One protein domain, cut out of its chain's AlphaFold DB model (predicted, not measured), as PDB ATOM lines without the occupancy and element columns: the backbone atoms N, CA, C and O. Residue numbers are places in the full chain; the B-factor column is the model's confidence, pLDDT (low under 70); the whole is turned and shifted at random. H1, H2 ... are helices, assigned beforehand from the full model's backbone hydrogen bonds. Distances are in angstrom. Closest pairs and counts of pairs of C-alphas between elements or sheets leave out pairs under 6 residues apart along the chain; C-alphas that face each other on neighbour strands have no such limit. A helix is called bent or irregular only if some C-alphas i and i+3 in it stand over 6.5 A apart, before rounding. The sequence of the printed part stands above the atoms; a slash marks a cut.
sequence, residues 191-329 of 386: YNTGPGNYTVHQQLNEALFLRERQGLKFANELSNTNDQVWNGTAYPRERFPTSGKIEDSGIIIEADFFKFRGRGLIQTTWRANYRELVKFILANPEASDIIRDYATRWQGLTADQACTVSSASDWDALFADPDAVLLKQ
ATOM      1  N   TYR A 191     233.184 308.045 270.568       94.12
ATOM      2  CA  TYR A 191     234.265 307.685 271.484       94.12
ATOM      3  C   TYR A 191     233.753 306.836 272.653       94.12
ATOM      4  O   TYR A 191     234.532 306.114 273.270       94.12
ATOM      5  N   ASN A 192     232.448 306.879 272.942       97.00
ATOM      6  CA  ASN A 192     231.836 306.080 274.001       97.00
ATOM      7  C   ASN A 192     231.817 304.587 273.660       97.00
ATOM      8  O   ASN A 192     232.006 303.756 274.534       97.00
ATOM      9  N   THR A 193     231.622 304.254 272.382       92.88
ATOM     10  CA  THR A 193     231.584 302.866 271.880       92.88
ATOM     11  C   THR A 193     232.806 302.521 271.024       92.88
ATOM     12  O   THR A 193     232.838 301.495 270.343       92.88
ATOM     13  N   GLY A 194     233.811 303.400 271.034       83.12
ATOM     14  CA  GLY A 194     235.021 303.270 270.238       83.12
ATOM     15  C   GLY A 194     235.958 302.166 270.746       83.12
ATOM     16  O   GLY A 194     235.804 301.671 271.865       83.12
ATOM     17  N   PRO A 195     236.947 301.758 269.931       77.19
ATOM     18  CA  PRO A 195     237.815 300.629 270.246       77.19
ATOM     19  C   PRO A 195     238.528 300.772 271.598       77.19
ATOM     20  O   PRO A 195     239.256 301.728 271.844       77.19
ATOM     21  N   GLY A 196     238.346 299.780 272.469       85.25
ATOM     22  CA  GLY A 196     239.079 299.652 273.731       85.25
ATOM     23  C   GLY A 196     238.643 300.582 274.867       85.25
ATOM     24  O   GLY A 196     239.098 300.357 275.988       85.25
ATOM     25  N   ASN A 197     237.780 301.571 274.617       93.50
ATOM     26  CA  ASN A 197     237.175 302.390 275.669       93.50
ATOM     27  C   ASN A 197     236.115 301.597 276.436       93.50
ATOM     28  O   ASN A 197     235.438 300.733 275.875       93.50
ATOM     29  N   TYR A 198     235.947 301.932 277.712       97.69
ATOM     30  CA  TYR A 198     234.735 301.567 278.432       97.69
ATOM     31  C   TYR A 198     233.630 302.574 278.143       97.69
ATOM     32  O   TYR A 198     233.873 303.781 278.092       97.69
ATOM     33  N   THR A 199     232.408 302.077 277.963       98.44
ATOM     34  CA  THR A 199     231.245 302.954 277.839       98.44
ATOM     35  C   THR A 199     231.005 303.668 279.165       98.44
ATOM     36  O   THR A 199     231.331 303.154 280.241       98.44
ATOM     37  N   VAL A 200     230.381 304.843 279.116       98.56
ATOM     38  CA  VAL A 200     229.991 305.573 280.327       98.56
ATOM     39  C   VAL A 200     229.103 304.697 281.212       98.56
ATOM     40  O   VAL A 200     229.290 304.681 282.423       98.56
ATOM     41  N   HIS A 201     228.223 303.875 280.632       98.62
ATOM     42  CA  HIS A 201     227.426 302.905 281.387       98.62
ATOM     43  C   HIS A 201     228.297 301.899 282.148       98.62
ATOM     44  O   HIS A 201     228.030 301.630 283.317       98.62
ATOM     45  N   GLN A 202     229.330 301.333 281.513       98.50
ATOM     46  CA  GLN A 202     230.246 300.410 282.186       98.50
ATOM     47  C   GLN A 202     230.948 301.092 283.363       98.50
ATOM     48  O   GLN A 202     230.974 300.531 284.452       98.50
ATOM     49  N   GLN A 203     231.450 302.313 283.176       98.50
ATOM     50  CA  GLN A 203     232.177 303.039 284.224       98.50
ATOM     51  C   GLN A 203     231.272 303.488 285.371       98.50
ATOM     52  O   GLN A 203     231.642 303.364 286.533       98.50
ATOM     53  N   LEU A 204     230.051 303.928 285.066       98.56
ATOM     54  CA  LEU A 204     229.046 304.271 286.070       98.56
ATOM     55  C   LEU A 204     228.542 303.060 286.871       98.56
ATOM     56  O   LEU A 204     227.846 303.256 287.860       98.56
ATOM     57  N   ASN A 205     228.885 301.834 286.475       98.56
ATOM     58  CA  ASN A 205     228.596 300.596 287.205       98.56
ATOM     59  C   ASN A 205     229.873 299.921 287.746       98.56
ATOM     60  O   ASN A 205     229.819 298.802 288.255       98.56
ATOM     61  N   GLU A 206     231.034 300.573 287.632       98.12
ATOM     62  CA  GLU A 206     232.322 300.021 288.044       98.12
ATOM     63  C   GLU A 206     232.763 300.636 289.381       98.12
ATOM     64  O   GLU A 206     232.863 301.854 289.541       98.12
ATOM     65  N   ALA A 207     233.002 299.779 290.376       98.31
ATOM     66  CA  ALA A 207     233.194 300.204 291.760       98.31
ATOM     67  C   ALA A 207     234.437 301.085 291.959       98.31
ATOM     68  O   ALA A 207     234.395 302.027 292.752       98.31
ATOM     69  N   LEU A 208     235.536 300.796 291.258       98.12
ATOM     70  CA  LEU A 208     236.769 301.572 291.354       98.12
ATOM     71  C   LEU A 208     236.571 302.985 290.791       98.12
ATOM     72  O   LEU A 208     236.942 303.957 291.443       98.12
ATOM     73  N   PHE A 209     235.929 303.122 289.635       98.56
ATOM     74  CA  PHE A 209     235.601 304.399 289.015       98.56
ATOM     75  C   PHE A 209     234.714 305.240 289.931       98.56
ATOM     76  O   PHE A 209     235.056 306.383 290.236       98.56
ATOM     77  N   LEU A 210     233.614 304.669 290.429       98.50
ATOM     78  CA  LEU A 210     232.686 305.381 291.308       98.50
ATOM     79  C   LEU A 210     233.353 305.845 292.608       98.50
ATOM     80  O   LEU A 210     233.163 306.991 293.015       98.50
ATOM     81  N   ARG A 211     234.179 304.992 293.233       98.06
ATOM     82  CA  ARG A 211     234.880 305.318 294.484       98.06
ATOM     83  C   ARG A 211     235.729 306.578 294.356       98.06
ATOM     84  O   ARG A 211     235.681 307.446 295.221       98.06
ATOM     85  N   GLU A 212     236.481 306.688 293.270       97.75
ATOM     86  CA  GLU A 212     237.368 307.827 293.035       97.75
ATOM     87  C   GLU A 212     236.613 309.099 292.584       97.75
ATOM     88  O   GLU A 212     237.172 310.191 292.627       97.75
ATOM     89  N   ARG A 213     235.349 308.985 292.141       97.81
ATOM     90  CA  ARG A 213     234.549 310.105 291.596       97.81
ATOM     91  C   ARG A 213     233.341 310.503 292.443       97.81
ATOM     92  O   ARG A 213     232.613 311.411 292.051       97.81
ATOM     93  N   GLN A 214     233.140 309.895 293.611       95.62
ATOM     94  CA  GLN A 214     231.960 310.116 294.463       95.62
ATOM     95  C   GLN A 214     231.680 311.594 294.809       95.62
ATOM     96  O   GLN A 214     230.534 311.967 295.043       95.62
ATOM     97  N   GLY A 215     232.714 312.445 294.835       96.31
ATOM     98  CA  GLY A 215     232.591 313.875 295.142       96.31
ATOM     99  C   GLY A 215     232.223 314.768 293.953       96.31
ATOM    100  O   GLY A 215     232.046 315.971 294.132       96.31
ATOM    101  N   LEU A 216     232.137 314.218 292.739       98.25
ATOM    102  CA  LEU A 216     231.858 314.993 291.534       98.25
ATOM    103  C   LEU A 216     230.357 315.190 291.315       98.25
ATOM    104  O   LEU A 216     229.513 314.397 291.739       98.25
ATOM    105  N   LYS A 217     230.017 316.243 290.569       98.38
ATOM    106  CA  LYS A 217     228.644 316.479 290.119       98.38
ATOM    107  C   LYS A 217     228.119 315.268 289.339       98.38
ATOM    108  O   LYS A 217     228.866 314.611 288.614       98.38
ATOM    109  N   PHE A 218     226.832 314.981 289.522       98.38
ATOM    110  CA  PHE A 218     226.123 313.814 288.988       98.38
ATOM    111  C   PHE A 218     226.616 312.442 289.474       98.38
ATOM    112  O   PHE A 218     225.981 311.452 289.130       98.38
ATOM    113  N   ALA A 219     227.664 312.334 290.306       97.94
ATOM    114  CA  ALA A 219     228.150 311.034 290.776       97.94
ATOM    115  C   ALA A 219     227.051 310.240 291.501       97.94
ATOM    116  O   ALA A 219     226.757 309.118 291.106       97.94
ATOM    117  N   ASN A 220     226.371 310.839 292.485       97.69
ATOM    118  CA  ASN A 220     225.279 310.173 293.212       97.69
ATOM    119  C   ASN A 220     224.061 309.856 292.331       97.69
ATOM    120  O   ASN A 220     223.392 308.855 292.555       97.69
ATOM    121  N   GLU A 221     223.767 310.707 291.347       97.75
ATOM    122  CA  GLU A 221     222.622 310.537 290.442       97.75
ATOM    123  C   GLU A 221     222.853 309.409 289.427       97.75
ATOM    124  O   GLU A 221     221.934 308.662 289.103       97.75
ATOM    125  N   LEU A 222     224.083 309.290 288.924       98.12
ATOM    126  CA  LEU A 222     224.438 308.395 287.827       98.12
ATOM    127  C   LEU A 222     225.078 307.075 288.280       98.12
ATOM    128  O   LEU A 222     225.210 306.161 287.468       98.12
ATOM    129  N   SER A 223     225.472 306.955 289.550       98.25
ATOM    130  CA  SER A 223     226.057 305.727 290.100       98.25
ATOM    131  C   SER A 223     225.104 304.540 289.980       98.25
ATOM    132  O   SER A 223     223.947 304.618 290.388       98.25
ATOM    133  N   ASN A 224     225.616 303.417 289.477       98.12
ATOM    134  CA  ASN A 224     224.875 302.180 289.229       98.12
ATOM    135  C   ASN A 224     223.615 302.397 288.370       98.12
ATOM    136  O   ASN A 224     222.558 301.807 288.614       98.12
ATOM    137  N   THR A 225     223.705 303.304 287.393       97.69
ATOM    138  CA  THR A 225     222.591 303.605 286.495       97.69
ATOM    139  C   THR A 225     222.221 302.403 285.628       97.69
ATOM    140  O   THR A 225     223.087 301.678 285.139       97.69
ATOM    141  N   ASN A 226     220.918 302.249 285.376       97.38
ATOM    142  CA  ASN A 226     220.374 301.324 284.380       97.38
ATOM    143  C   ASN A 226     220.029 302.027 283.052       97.38
ATOM    144  O   ASN A 226     219.546 301.377 282.119       97.38
ATOM    145  N   ASP A 227     220.230 303.350 282.958       97.56
ATOM    146  CA  ASP A 227     219.899 304.126 281.762       97.56
ATOM    147  C   ASP A 227     220.846 303.762 280.609       97.56
ATOM    148  O   ASP A 227     222.031 304.108 280.594       97.56
ATOM    149  N   GLN A 228     220.294 303.063 279.617       97.06
ATOM    150  CA  GLN A 228     221.037 302.551 278.468       97.06
ATOM    151  C   GLN A 228     221.549 303.649 277.533       97.06
ATOM    152  O   GLN A 228     222.388 303.357 276.679       97.06
ATOM    153  N   VAL A 229     221.124 304.909 277.701       96.69
ATOM    154  CA  VAL A 229     221.691 306.017 276.921       96.69
ATOM    155  C   VAL A 229     223.210 306.083 277.078       96.69
ATOM    156  O   VAL A 229     223.907 306.322 276.093       96.69
ATOM    157  N   TRP A 230     223.720 305.763 278.276       98.19
ATOM    158  CA  TRP A 230     225.143 305.767 278.629       98.19
ATOM    159  C   TRP A 230     225.950 304.633 277.982       98.19
ATOM    160  O   TRP A 230     227.181 304.642 278.006       98.19
ATOM    161  N   ASN A 231     225.265 303.655 277.390       97.25
ATOM    162  CA  ASN A 231     225.872 302.564 276.634       97.25
ATOM    163  C   ASN A 231     225.830 302.816 275.112       97.25
ATOM    164  O   ASN A 231     226.402 302.052 274.339       97.25
ATOM    165  N   GLY A 232     225.119 303.862 274.679       96.25
ATOM    166  CA  GLY A 232     224.870 304.174 273.274       96.25
ATOM    167  C   GLY A 232     225.804 305.233 272.688       96.25
ATOM    168  O   GLY A 232     226.889 305.510 273.195       96.25
ATOM    169  N   THR A 233     225.347 305.843 271.595       96.31
ATOM    170  CA  THR A 233     226.111 306.795 270.770       96.31
ATOM    171  C   THR A 233     225.371 308.110 270.530       96.31
ATOM    172  O   THR A 233     225.614 308.782 269.530       96.31
ATOM    173  N   ALA A 234     224.401 308.428 271.384       96.50
ATOM    174  CA  ALA A 234     223.658 309.680 271.362       96.50
ATOM    175  C   ALA A 234     223.666 310.268 272.772       96.50
ATOM    176  O   ALA A 234     223.131 309.666 273.704       96.50
ATOM    177  N   TYR A 235     224.314 311.415 272.935       97.88
ATOM    178  CA  TYR A 235     224.468 312.059 274.227       97.88
ATOM    179  C   TYR A 235     223.126 312.642 274.701       97.88
ATOM    180  O   TYR A 235     222.456 313.343 273.935       97.88
ATOM    181  N   PRO A 236     222.720 312.427 275.967       97.44
ATOM    182  CA  PRO A 236     221.465 312.946 276.518       97.44
ATOM    183  C   PRO A 236     221.531 314.456 276.837       97.44
ATOM    184  O   PRO A 236     221.297 314.865 277.975       97.44
ATOM    185  N   ARG A 237     221.821 315.301 275.837       95.56
ATOM    186  CA  ARG A 237     222.067 316.754 276.001       95.56
ATOM    187  C   ARG A 237     220.899 317.558 276.576       95.56
ATOM    188  O   ARG A 237     221.117 318.625 277.130       95.56
ATOM    189  N   GLU A 238     219.676 317.044 276.466       95.75
ATOM    190  CA  GLU A 238     218.483 317.666 277.061       95.75
ATOM    191  C   GLU A 238     218.423 317.482 278.588       95.75
ATOM    192  O   GLU A 238     217.685 318.182 279.273       95.75
ATOM    193  N   ARG A 239     219.184 316.519 279.130       97.00
ATOM    194  CA  ARG A 239     219.233 316.199 280.567       97.00
ATOM    195  C   ARG A 239     220.561 316.580 281.213       97.00
ATOM    196  O   ARG A 239     220.581 316.940 282.384       97.00
ATOM    197  N   PHE A 240     221.654 316.515 280.456       98.06
ATOM    198  CA  PHE A 240     223.005 316.731 280.969       98.06
ATOM    199  C   PHE A 240     223.746 317.804 280.166       98.06
ATOM    200  O   PHE A 240     223.589 317.881 278.945       98.06
ATOM    201  N   PRO A 241     224.581 318.628 280.824       97.69
ATOM    202  CA  PRO A 241     225.305 319.701 280.159       97.69
ATOM    203  C   PRO A 241     226.310 319.155 279.147       97.69
ATOM    204  O   PRO A 241     226.785 318.027 279.250       97.69
ATOM    205  N   THR A 242     226.662 319.989 278.171       97.75
ATOM    206  CA  THR A 242     227.650 319.659 277.137       97.75
ATOM    207  C   THR A 242     229.001 320.345 277.351       97.75
ATOM    208  O   THR A 242     229.908 320.213 276.535       97.75
ATOM    209  N   SER A 243     229.168 321.081 278.450       97.06
ATOM    210  CA  SER A 243     230.420 321.762 278.789       97.06
ATOM    211  C   SER A 243     231.548 320.760 279.051       97.06
ATOM    212  O   SER A 243     231.337 319.712 279.656       97.06
ATOM    213  N   GLY A 244     232.771 321.086 278.630       95.12
ATOM    214  CA  GLY A 244     233.968 320.290 278.946       95.12
ATOM    215  C   GLY A 244     234.580 320.601 280.313       95.12
ATOM    216  O   GLY A 244     235.718 320.224 280.565       95.12
ATOM    217  N   LYS A 245     233.863 321.345 281.159       96.06
ATOM    218  CA  LYS A 245     234.310 321.762 282.486       96.06
ATOM    219  C   LYS A 245     233.807 320.804 283.561       96.06
ATOM    220  O   LYS A 245     232.664 320.343 283.501       96.06
ATOM    221  N   ILE A 246     234.644 320.524 284.559       96.25
ATOM    222  CA  ILE A 246     234.333 319.523 285.588       96.25
ATOM    223  C   ILE A 246     233.230 319.987 286.540       96.25
ATOM    224  O   ILE A 246     232.410 319.183 286.971       96.25
ATOM    225  N   GLU A 247     233.137 321.288 286.804       97.06
ATOM    226  CA  GLU A 247     232.070 321.893 287.602       97.06
ATOM    227  C   GLU A 247     230.687 321.783 286.936       97.06
ATOM    228  O   GLU A 247     229.655 321.725 287.613       97.06
ATOM    229  N   ASP A 248     230.659 321.697 285.606       97.88
ATOM    230  CA  ASP A 248     229.425 321.606 284.838       97.88
ATOM    231  C   ASP A 248     229.005 320.151 284.651       97.88
ATOM    232  O   ASP A 248     227.867 319.811 284.979       97.88
ATOM    233  N   SER A 249     229.918 319.311 284.158       98.00
ATOM    234  CA  SER A 249     229.628 317.950 283.681       98.00
ATOM    235  C   SER A 249     230.086 316.840 284.634       98.00
ATOM    236  O   SER A 249     229.689 315.689 284.462       98.00
ATOM    237  N   GLY A 250     230.868 317.168 285.666       98.12
ATOM    238  CA  GLY A 250     231.202 316.271 286.773       98.12
ATOM    239  C   GLY A 250     231.772 314.924 286.342       98.12
ATOM    240  O   GLY A 250     232.702 314.857 285.540       98.12
ATOM    241  N   ILE A 251     231.190 313.844 286.868       98.62
ATOM    242  CA  ILE A 251     231.630 312.466 286.604       98.62
ATOM    243  C   ILE A 251     231.607 312.090 285.111       98.62
ATOM    244  O   ILE A 251     232.362 311.219 284.689       98.62
ATOM    245  N   ILE A 252     230.787 312.756 284.291       98.62
ATOM    246  CA  ILE A 252     230.617 312.416 282.871       98.62
ATOM    247  C   ILE A 252     231.924 312.634 282.098       98.62
ATOM    248  O   ILE A 252     232.295 311.794 281.285       98.62
ATOM    249  N   ILE A 253     232.661 313.719 282.361       97.69
ATOM    250  CA  ILE A 253     233.911 314.007 281.633       97.69
ATOM    251  C   ILE A 253     235.103 313.168 282.115       97.69
ATOM    252  O   ILE A 253     236.149 313.145 281.474       97.69
ATOM    253  N   GLU A 254     234.948 312.443 283.221       98.44
ATOM    254  CA  GLU A 254     235.949 311.489 283.709       98.44
ATOM    255  C   GLU A 254     235.862 310.131 283.002       98.44
ATOM    256  O   GLU A 254     236.774 309.301 283.121       98.44
ATOM    257  N   ALA A 255     234.780 309.917 282.251       98.38
ATOM    258  CA  ALA A 255     234.579 308.729 281.454       98.38
ATOM    259  C   ALA A 255     235.475 308.711 280.205       98.38
ATOM    260  O   ALA A 255     235.907 309.747 279.690       98.38
ATOM    261  N   ASP A 256     235.738 307.513 279.689       97.94
ATOM    262  CA  ASP A 256     236.764 307.253 278.679       97.94
ATOM    263  C   ASP A 256     236.540 308.031 277.378       97.94
ATOM    264  O   ASP A 256     237.512 308.484 276.769       97.94
ATOM    265  N   PHE A 257     235.281 308.260 276.985       96.81
ATOM    266  CA  PHE A 257     234.959 308.981 275.750       96.81
ATOM    267  C   PHE A 257     235.545 310.403 275.714       96.81
ATOM    268  O   PHE A 257     235.918 310.891 274.650       96.81
ATOM    269  N   PHE A 258     235.630 311.065 276.874       97.12
ATOM    270  CA  PHE A 258     236.206 312.400 277.004       97.12
ATOM    271  C   PHE A 258     237.632 312.338 277.541       97.12
ATOM    272  O   PHE A 258     238.520 313.031 277.033       97.12
ATOM    273  N   LYS A 259     237.872 311.508 278.561       96.75
ATOM    274  CA  LYS A 259     239.175 311.376 279.211       96.75
ATOM    275  C   LYS A 259     240.257 310.929 278.238       96.75
ATOM    276  O   LYS A 259     241.333 311.514 278.273       96.75
ATOM    277  N   PHE A 260     239.974 309.987 277.338       94.81
ATOM    278  CA  PHE A 260     240.933 309.450 276.360       94.81
ATOM    279  C   PHE A 260     240.740 309.997 274.939       94.81
ATOM    280  O   PHE A 260     241.052 309.321 273.956       94.81
ATOM    281  N   ARG A 261     240.255 311.241 274.831       91.69
ATOM    282  CA  ARG A 261     240.336 312.026 273.590       91.69
ATOM    283  C   ARG A 261     241.790 312.326 273.202       91.69
ATOM    284  O   ARG A 261     242.691 312.178 274.034       91.69
ATOM    285  N   GLY A 262     242.015 312.752 271.961       90.06
ATOM    286  CA  GLY A 262     243.361 312.944 271.420       90.06
ATOM    287  C   GLY A 262     244.216 313.914 272.242       90.06
ATOM    288  O   GLY A 262     243.742 314.971 272.667       90.06
ATOM    289  N   ARG A 263     245.479 313.546 272.503       92.12
ATOM    290  CA  ARG A 263     246.515 314.399 273.122       92.12
ATOM    291  C   ARG A 263     247.880 314.182 272.483       92.12
ATOM    292  O   ARG A 263     248.140 313.162 271.859       92.12
ATOM    293  N   GLY A 264     248.800 315.112 272.701       92.31
ATOM    294  CA  GLY A 264     250.191 314.983 272.276       92.31
ATOM    295  C   GLY A 264     250.455 315.529 270.875       92.31
ATOM    296  O   GLY A 264     249.700 316.355 270.365       92.31
ATOM    297  N   LEU A 265     251.573 315.103 270.277       92.31
ATOM    298  CA  LEU A 265     252.045 315.621 268.984       92.31
ATOM    299  C   LEU A 265     251.357 314.980 267.775       92.31
ATOM    300  O   LEU A 265     251.341 315.577 266.704       92.31
ATOM    301  N   ILE A 266     250.822 313.771 267.956       86.12
ATOM    302  CA  ILE A 266     250.147 312.968 266.923       86.12
ATOM    303  C   ILE A 266     248.848 312.334 267.448       86.12
ATOM    304  O   ILE A 266     248.464 311.262 267.009       86.12
ATOM    305  N   GLN A 267     248.196 312.997 268.412       85.06
ATOM    306  CA  GLN A 267     246.867 312.646 268.937       85.06
ATOM    307  C   GLN A 267     246.727 311.194 269.447       85.06
ATOM    308  O   GLN A 267     246.010 310.371 268.892       85.06
ATOM    309  N   THR A 268     247.342 310.882 270.589       89.50
ATOM    310  CA  THR A 268     247.059 309.650 271.337       89.50
ATOM    311  C   THR A 268     245.609 309.639 271.816       89.50
ATOM    312  O   THR A 268     245.226 310.411 272.698       89.50
ATOM    313  N   THR A 269     244.819 308.746 271.231       88.94
ATOM    314  CA  THR A 269     243.402 308.487 271.518       88.94
ATOM    315  C   THR A 269     243.226 307.076 272.085       88.94
ATOM    316  O   THR A 269     244.126 306.250 271.962       88.94
ATOM    317  N   TRP A 270     242.061 306.786 272.671       89.62
ATOM    318  CA  TRP A 270     241.634 305.453 273.135       89.62
ATOM    319  C   TRP A 270     242.347 304.921 274.379       89.62
ATOM    320  O   TRP A 270     243.575 304.856 274.451       89.62
ATOM    321  N   ARG A 271     241.571 304.388 275.326       93.88
ATOM    322  CA  ARG A 271     242.065 303.742 276.552       93.88
ATOM    323  C   ARG A 271     243.189 302.742 276.286       93.88
ATOM    324  O   ARG A 271     244.145 302.684 277.051       93.88
ATOM    325  N   ALA A 272     243.096 301.959 275.208       89.81
ATOM    326  CA  ALA A 272     244.101 300.956 274.870       89.81
ATOM    327  C   ALA A 272     245.508 301.557 274.687       89.81
ATOM    328  O   ALA A 272     246.469 300.991 275.199       89.81
ATOM    329  N   ASN A 273     245.624 302.720 274.041       90.44
ATOM    330  CA  ASN A 273     246.913 303.389 273.855       90.44
ATOM    331  C   ASN A 273     247.399 304.037 275.157       90.44
ATOM    332  O   ASN A 273     248.574 303.933 275.506       90.44
ATOM    333  N   TYR A 274     246.488 304.639 275.928       94.88
ATOM    334  CA  TYR A 274     246.813 305.179 277.251       94.88
ATOM    335  C   TYR A 274     247.259 304.082 278.231       94.88
ATOM    336  O   TYR A 274     248.128 304.326 279.063       94.88
ATOM    337  N   ARG A 275     246.755 302.849 278.098       95.50
ATOM    338  CA  ARG A 275     247.208 301.694 278.885       95.50
ATOM    339  C   ARG A 275     248.688 301.387 278.646       95.50
ATOM    340  O   ARG A 275     249.394 301.064 279.598       95.50
ATOM    341  N   GLU A 276     249.173 301.512 277.411       93.50
ATOM    342  CA  GLU A 276     250.606 301.358 277.119       93.50
ATOM    343  C   GLU A 276     251.437 302.483 277.749       93.50
ATOM    344  O   GLU A 276     252.522 302.229 278.275       93.50
ATOM    345  N   LEU A 277     250.904 303.708 277.796       97.25
ATOM    346  CA  LEU A 277     251.545 304.820 278.504       97.25
ATOM    347  C   LEU A 277     251.603 304.593 280.016       97.25
ATOM    348  O   LEU A 277     252.632 304.864 280.630       97.25
ATOM    349  N   VAL A 278     250.553 304.035 280.621       98.44
ATOM    350  CA  VAL A 278     250.600 303.646 282.036       98.44
ATOM    351  C   VAL A 278     251.686 302.601 282.284       98.44
ATOM    352  O   VAL A 278     252.434 302.726 283.250       98.44
ATOM    353  N   LYS A 279     251.794 301.568 281.435       98.06
ATOM    354  CA  LYS A 279     252.850 300.551 281.588       98.06
ATOM    355  C   LYS A 279     254.234 301.193 281.579       98.06
ATOM    356  O   LYS A 279     255.067 300.831 282.402       98.06
ATOM    357  N   PHE A 280     254.457 302.158 280.688       98.12
ATOM    358  CA  PHE A 280     255.690 302.935 280.669       98.12
ATOM    359  C   PHE A 280     255.903 303.708 281.979       98.12
ATOM    360  O   PHE A 280     256.980 303.593 282.559       98.12
ATOM    361  N   ILE A 281     254.889 304.435 282.462       98.56
ATOM    362  CA  ILE A 281     254.956 305.222 283.706       98.56
ATOM    363  C   ILE A 281     255.340 304.333 284.893       98.56
ATOM    364  O   ILE A 281     256.284 304.636 285.615       98.56
ATOM    365  N   LEU A 282     254.658 303.197 285.061       98.50
ATOM    366  CA  LEU A 282     254.916 302.258 286.156       98.50
ATOM    367  C   LEU A 282     256.295 301.589 286.060       98.50
ATOM    368  O   LEU A 282     256.887 301.264 287.087       98.50
ATOM    369  N   ALA A 283     256.802 301.361 284.845       98.19
ATOM    370  CA  ALA A 283     258.098 300.722 284.624       98.19
ATOM    371  C   ALA A 283     259.288 301.690 284.736       98.19
ATOM    372  O   ALA A 283     260.412 301.234 284.935       98.19
ATOM    373  N   ASN A 284     259.062 303.001 284.603       97.81
ATOM    374  CA  ASN A 284     260.122 304.009 284.534       97.81
ATOM    375  C   ASN A 284     259.854 305.182 285.495       97.81
ATOM    376  O   ASN A 284     259.809 306.329 285.046       97.81
ATOM    377  N   PRO A 285     259.685 304.934 286.808       97.44
ATOM    378  CA  PRO A 285     259.367 305.993 287.767       97.44
ATOM    379  C   PRO A 285     260.428 307.101 287.802       97.44
ATOM    380  O   PRO A 285     260.086 308.250 288.019       97.44
ATOM    381  N   GLU A 286     261.696 306.795 287.519       96.88
ATOM    382  CA  GLU A 286     262.789 307.780 287.557       96.88
ATOM    383  C   GLU A 286     262.957 308.587 286.257       96.88
ATOM    384  O   GLU A 286     263.951 309.290 286.098       96.88
ATOM    385  N   ALA A 287     262.029 308.480 285.298       95.69
ATOM    386  CA  ALA A 287     262.177 309.152 284.005       95.69
ATOM    387  C   ALA A 287     261.987 310.679 284.079       95.69
ATOM    388  O   ALA A 287     262.642 311.403 283.334       95.69
ATOM    389  N   SER A 288     261.105 311.158 284.960       96.62
ATOM    390  CA  SER A 288     260.963 312.568 285.353       96.62
ATOM    391  C   SER A 288     260.160 312.658 286.655       96.62
ATOM    392  O   SER A 288     259.498 311.695 287.055       96.62
ATOM    393  N   ASP A 289     260.187 313.814 287.324       97.50
ATOM    394  CA  ASP A 289     259.499 314.004 288.609       97.50
ATOM    395  C   ASP A 289     257.989 313.735 288.508       97.50
ATOM    396  O   ASP A 289     257.412 313.062 289.363       97.50
ATOM    397  N   ILE A 290     257.347 314.188 287.426       97.69
ATOM    398  CA  ILE A 290     255.915 313.956 287.210       97.69
ATOM    399  C   ILE A 290     255.610 312.476 286.950       97.69
ATOM    400  O   ILE A 290     254.609 311.959 287.444       97.69
ATOM    401  N   ILE A 291     256.475 311.762 286.223       98.31
ATOM    402  CA  ILE A 291     256.314 310.321 285.999       98.31
ATOM    403  C   ILE A 291     256.438 309.570 287.325       98.31
ATOM    404  O   ILE A 291     255.599 308.712 287.604       98.31
ATOM    405  N   ARG A 292     257.403 309.938 288.176       98.44
ATOM    406  CA  ARG A 292     257.568 309.366 289.519       98.44
ATOM    407  C   ARG A 292     256.328 309.562 290.379       98.44
ATOM    408  O   ARG A 292     255.871 308.617 291.031       98.44
ATOM    409  N   ASP A 293     255.762 310.765 290.355       98.44
ATOM    410  CA  ASP A 293     254.556 311.099 291.106       98.44
ATOM    411  C   ASP A 293     253.379 310.207 290.696       98.44
ATOM    412  O   ASP A 293     252.724 309.612 291.555       98.44
ATOM    413  N   TYR A 294     253.109 310.068 289.393       98.62
ATOM    414  CA  TYR A 294     252.012 309.219 288.916       98.62
ATOM    415  C   TYR A 294     252.297 307.726 289.092       98.62
ATOM    416  O   TYR A 294     251.390 306.985 289.470       98.62
ATOM    417  N   ALA A 295     253.541 307.281 288.908       98.62
ATOM    418  CA  ALA A 295     253.937 305.903 289.186       98.62
ATOM    419  C   ALA A 295     253.701 305.533 290.659       98.62
ATOM    420  O   ALA A 295     253.209 304.445 290.950       98.62
ATOM    421  N   THR A 296     253.971 306.465 291.578       98.56
ATOM    422  CA  THR A 296     253.689 306.304 293.011       98.56
ATOM    423  C   THR A 296     252.186 306.248 293.282       98.56
ATOM    424  O   THR A 296     251.718 305.346 293.973       98.56
ATOM    425  N   ARG A 297     251.396 307.166 292.703       98.12
ATOM    426  CA  ARG A 297     249.927 307.183 292.868       98.12
ATOM    427  C   ARG A 297     249.255 305.917 292.339       98.12
ATOM    428  O   ARG A 297     248.236 305.495 292.877       98.12
ATOM    429  N   TRP A 298     249.799 305.331 291.277       98.44
ATOM    430  CA  TRP A 298     249.253 304.133 290.639       98.44
ATOM    431  C   TRP A 298     249.958 302.844 291.071       98.44
ATOM    432  O   TRP A 298     249.719 301.782 290.493       98.44
ATOM    433  N   GLN A 299     250.808 302.910 292.096       97.81
ATOM    434  CA  GLN A 299     251.530 301.753 292.601       97.81
ATOM    435  C   GLN A 299     250.559 300.654 293.055       97.81
ATOM    436  O   GLN A 299     249.582 300.899 293.760       97.81
ATOM    437  N   GLY A 300     250.833 299.416 292.640       97.56
ATOM    438  CA  GLY A 300     249.991 298.258 292.955       97.56
ATOM    439  C   GLY A 300     248.715 298.146 292.115       97.56
ATOM    440  O   GLY A 300     248.013 297.141 292.230       97.56
ATOM    441  N   LEU A 301     248.425 299.116 291.242       98.44
ATOM    442  CA  LEU A 301     247.353 299.010 290.257       98.44
ATOM    443  C   LEU A 301     247.863 298.335 288.983       98.44
ATOM    444  O   LEU A 301     248.990 298.546 288.537       98.44
ATOM    445  N   THR A 302     246.998 297.555 288.341       98.31
ATOM    446  CA  THR A 302     247.223 297.170 286.944       98.31
ATOM    447  C   THR A 302     247.140 298.394 286.034       98.31
ATOM    448  O   THR A 302     246.488 299.387 286.363       98.31
ATOM    449  N   ALA A 303     247.733 298.307 284.840       97.75
ATOM    450  CA  ALA A 303     247.683 299.409 283.880       97.75
ATOM    451  C   ALA A 303     246.245 299.825 283.520       97.75
ATOM    452  O   ALA A 303     245.961 301.004 283.332       97.75
ATOM    453  N   ASP A 304     245.320 298.862 283.464       97.88
ATOM    454  CA  ASP A 304     243.915 299.159 283.211       97.88
ATOM    455  C   ASP A 304     243.231 299.820 284.420       97.88
ATOM    456  O   ASP A 304     242.557 300.833 284.266       97.88
ATOM    457  N   GLN A 305     243.475 299.342 285.643       98.56
ATOM    458  CA  GLN A 305     242.956 300.005 286.847       98.56
ATOM    459  C   GLN A 305     243.478 301.438 286.989       98.56
ATOM    460  O   GLN A 305     242.709 302.324 287.349       98.56
ATOM    461  N   ALA A 306     244.743 301.691 286.658       98.69
ATOM    462  CA  ALA A 306     245.299 303.039 286.604       98.69
ATOM    463  C   ALA A 306     244.553 303.924 285.589       98.69
ATOM    464  O   ALA A 306     244.171 305.042 285.923       98.69
ATOM    465  N   CYS A 307     244.246 303.419 284.386       98.31
ATOM    466  CA  CYS A 307     243.388 304.127 283.426       98.31
ATOM    467  C   CYS A 307     241.996 304.430 284.011       98.31
ATOM    468  O   CYS A 307     241.463 305.521 283.796       98.31
ATOM    469  N   THR A 308     241.410 303.505 284.779       98.44
ATOM    470  CA  THR A 308     240.145 303.738 285.492       98.44
ATOM    471  C   THR A 308     240.266 304.856 286.523       98.44
ATOM    472  O   THR A 308     239.443 305.771 286.499       98.44
ATOM    473  N   VAL A 309     241.280 304.815 287.395       98.31
ATOM    474  CA  VAL A 309     241.421 305.799 288.480       98.31
ATOM    475  C   VAL A 309     241.965 307.147 288.012       98.31
ATOM    476  O   VAL A 309     241.678 308.153 288.655       98.31
ATOM    477  N   SER A 310     242.695 307.194 286.896       98.50
ATOM    478  CA  SER A 310     243.245 308.430 286.327       98.50
ATOM    479  C   SER A 310     242.147 309.403 285.920       98.50
ATOM    480  O   SER A 310     241.087 308.979 285.442       98.50
ATOM    481  N   SER A 311     242.412 310.693 286.088       98.00
ATOM    482  CA  SER A 311     241.515 311.777 285.704       98.00
ATOM    483  C   SER A 311     241.847 312.406 284.352       98.00
ATOM    484  O   SER A 311     242.933 312.207 283.808       98.00
ATOM    485  N   ALA A 312     240.921 313.181 283.779       96.62
ATOM    486  CA  ALA A 312     241.206 313.924 282.548       96.62
ATOM    487  C   ALA A 312     242.348 314.944 282.729       96.62
ATOM    488  O   ALA A 312     243.151 315.121 281.808       96.62
ATOM    489  N   SER A 313     242.441 315.569 283.907       96.75
ATOM    490  CA  SER A 313     243.506 316.514 284.253       96.75
ATOM    491  C   SER A 313     244.839 315.828 284.552       96.75
ATOM    492  O   SER A 313     245.878 316.424 284.276       96.75
ATOM    493  N   ASP A 314     244.837 314.577 285.033       98.31
ATOM    494  CA  ASP A 314     246.071 313.798 285.204       98.31
ATOM    495  C   ASP A 314     246.813 313.674 283.872       98.31
ATOM    496  O   ASP A 314     248.014 313.927 283.784       98.31
ATOM    497  N   TRP A 315     246.072 313.349 282.809       97.81
ATOM    498  CA  TRP A 315     246.616 313.248 281.458       97.81
ATOM    499  C   TRP A 315     247.044 314.600 280.899       97.81
ATOM    500  O   TRP A 315     248.090 314.680 280.262       97.81
ATOM    501  N   ASP A 316     246.291 315.670 281.154       96.19
ATOM    502  CA  ASP A 316     246.705 317.014 280.737       96.19
ATOM    503  C   ASP A 316     248.032 317.421 281.406       96.19
ATOM    504  O   ASP A 316     248.905 317.971 280.736       96.19
ATOM    505  N   ALA A 317     248.220 317.094 282.690       97.56
ATOM    506  CA  ALA A 317     249.464 317.343 283.415       97.56
ATOM    507  C   ALA A 317     250.621 316.482 282.887       97.56
ATOM    508  O   ALA A 317     251.681 317.009 282.566       97.56
ATOM    509  N   LEU A 318     250.406 315.174 282.736       98.00
ATOM    510  CA  LEU A 318     251.397 314.225 282.222       98.00
ATOM    511  C   LEU A 318     251.906 314.587 280.819       98.00
ATOM    512  O   LEU A 318     253.095 314.490 280.535       98.00
ATOM    513  N   PHE A 319     251.017 315.031 279.929       97.00
ATOM    514  CA  PHE A 319     251.394 315.487 278.587       97.00
ATOM    515  C   PHE A 319     251.978 316.910 278.560       97.00
ATOM    516  O   PHE A 319     252.495 317.336 277.523       97.00
ATOM    517  N   ALA A 320     251.875 317.650 279.665       95.44
ATOM    518  CA  ALA A 320     252.499 318.953 279.865       95.44
ATOM    519  C   ALA A 320     253.849 318.863 280.603       95.44
ATOM    520  O   ALA A 320     254.392 319.907 280.966       95.44
ATOM    521  N   ASP A 321     254.379 317.649 280.805       94.75
ATOM    522  CA  ASP A 321     255.708 317.401 281.370       94.75
ATOM    523  C   ASP A 321     256.777 318.264 280.667       94.75
ATOM    524  O   ASP A 321     256.939 318.137 279.445       94.75
ATOM    525  N   PRO A 322     257.503 319.139 281.396       94.00
ATOM    526  CA  PRO A 322     258.543 319.981 280.811       94.00
ATOM    527  C   PRO A 322     259.694 319.180 280.190       94.00
ATOM    528  O   PRO A 322     260.315 319.686 279.258       94.00
ATOM    529  N   ASP A 323     259.937 317.944 280.638       95.38
ATOM    530  CA  ASP A 323     260.979 317.065 280.089       95.38
ATOM    531  C   ASP A 323     260.496 316.280 278.854       95.38
ATOM    532  O   ASP A 323     261.238 315.501 278.247       95.38
ATOM    533  N   ALA A 324     259.228 316.477 278.468       97.12
ATOM    534  CA  ALA A 324     258.575 315.862 277.317       97.12
ATOM    535  C   ALA A 324     258.674 314.322 277.278       97.12
ATOM    536  O   ALA A 324     258.523 313.720 276.210       97.12
ATOM    537  N   VAL A 325     258.886 313.664 278.425       97.12
ATOM    538  CA  VAL A 325     259.128 312.215 278.501       97.12
ATOM    539  C   VAL A 325     257.915 311.442 278.004       97.12
ATOM    540  O   VAL A 325     258.039 310.604 277.104       97.12
ATOM    541  N   LEU A 326     256.725 311.746 278.536       96.88
ATOM    542  CA  LEU A 326     255.510 311.063 278.093       96.88
ATOM    543  C   LEU A 326     255.131 311.446 276.661       96.88
ATOM    544  O   LEU A 326     254.639 310.610 275.906       96.88
ATOM    545  N   LEU A 327     255.394 312.693 276.265       96.31
ATOM    546  CA  LEU A 327     255.114 313.186 274.919       96.31
ATOM    547  C   LEU A 327     255.931 312.427 273.862       96.31
ATOM    548  O   LEU A 327     255.372 311.977 272.861       96.31
ATOM    549  N   LYS A 328     257.230 312.221 274.116       96.88
ATOM    550  CA  LYS A 328     258.099 311.339 273.328       96.88
ATOM    551  C   LYS A 328     257.562 309.913 273.318       96.88
ATOM    552  O   LYS A 328     257.424 309.319 272.248       96.88
ATOM    553  N   GLN A 329     257.263 309.356 274.492       97.00
ATOM    554  CA  GLN A 329     256.817 307.968 274.588       97.00
ATOM    555  C   GLN A 329     255.517 307.734 273.810       97.00
ATOM    556  O   GLN A 329     255.384 306.718 273.137       97.00
TER     557      GLN A 329
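This is residues 191 to 329 of the 386 residues of an uncharacterized protein of Sinorhizobium sp. NFACC03 (UniProt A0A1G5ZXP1). Two lobes of short helices and loops sit side by side along the longest axis: H1 to H6 in one, and H7 to H11 in the other, where H9 packs on H7, the longest helix, at a wide angle and H8 makes a corner with the last part of H7, at residues 281 to 282. The lobes meet where H2 packs on H9 and near the middle, where H6 and H5 come close to H10. The printed part has 139 residues with eleven named helices, H1 to H11 in chain order, and no named strand; the class is all helix, with mostly crossed packing. It is compact, with a radius of gyration of the C-alphas of 15.0 A and spans of 45 by 30 by 27 A.

H1, residues 200 to 204, and H2, residues 207 to 213, only just touch, with 3 pairs of C-alphas within 8 A, and only at the corner; the closest C-alphas are those of Gln 203 and Phe 209, 6.0 A apart. H3, residues 219 to 222, touches no helix. H4, residues 228 to 231, touches H1, the closest C-alphas being those of His 201 and Trp 230, 4.6 A apart. H5, residues 246 to 254, is irregular: C-alphas 248 and 251 are 9.6 A apart. H6, residues 256 to 259, only just touches H10, residues 312 to 318, with 3 pairs within 8 A; the C-alphas of Lys 259 and Ala 312 are closest, 4.7 A apart. H7, residues 271 to 283, touches H9, residues 303 to 309, about perpendicular at 74 degrees, closest at the C-alphas of Val 278 and Ala 303, 5.5 A apart. With residues 281 to 282 alone, H7 touches H8, residues 289 to 297, about perpendicular at 78 degrees, closest at the C-alphas of Leu 282 and Ala 295, 4.8 A apart. H9 touches H2 at a steep tilt of 49 degrees, the same way; the C-alphas of Phe 209 and Thr 308 are closest, 5.8 A apart. H11, residues 325 to 329, only just touches H7, with 3 pairs within 8 A; the C-alphas of Leu 277 and Gln 329 are closest, 7.3 A apart. Every O i to N i+4 pair is within hydrogen-bond range in H1, H2, H8, H9, H10 and H11, against 8 of 9 in H7 and 1 of 5 in H5, which has 3 of 6 O i to N i+3 pairs within range; H3, H4 and H6 are too short for an i+4 pair.

H1 begins at C-alpha 200, (229.991, 305.573, 280.327). H7 is 18.2 A long from C-alpha 271, (242.065, 303.742, 276.552), and H8 12.5 A. H11 ends at C-alpha 329, (256.817, 307.968, 274.588).

The C-alphas of Glu 238 and Glu 286 are farthest apart, 46.6 A. The printed part has no cut. The links H4 to H5 and H6 to H7 are long. The mean pLDDT of the printed part is 96.4, and no printed residue is under 70.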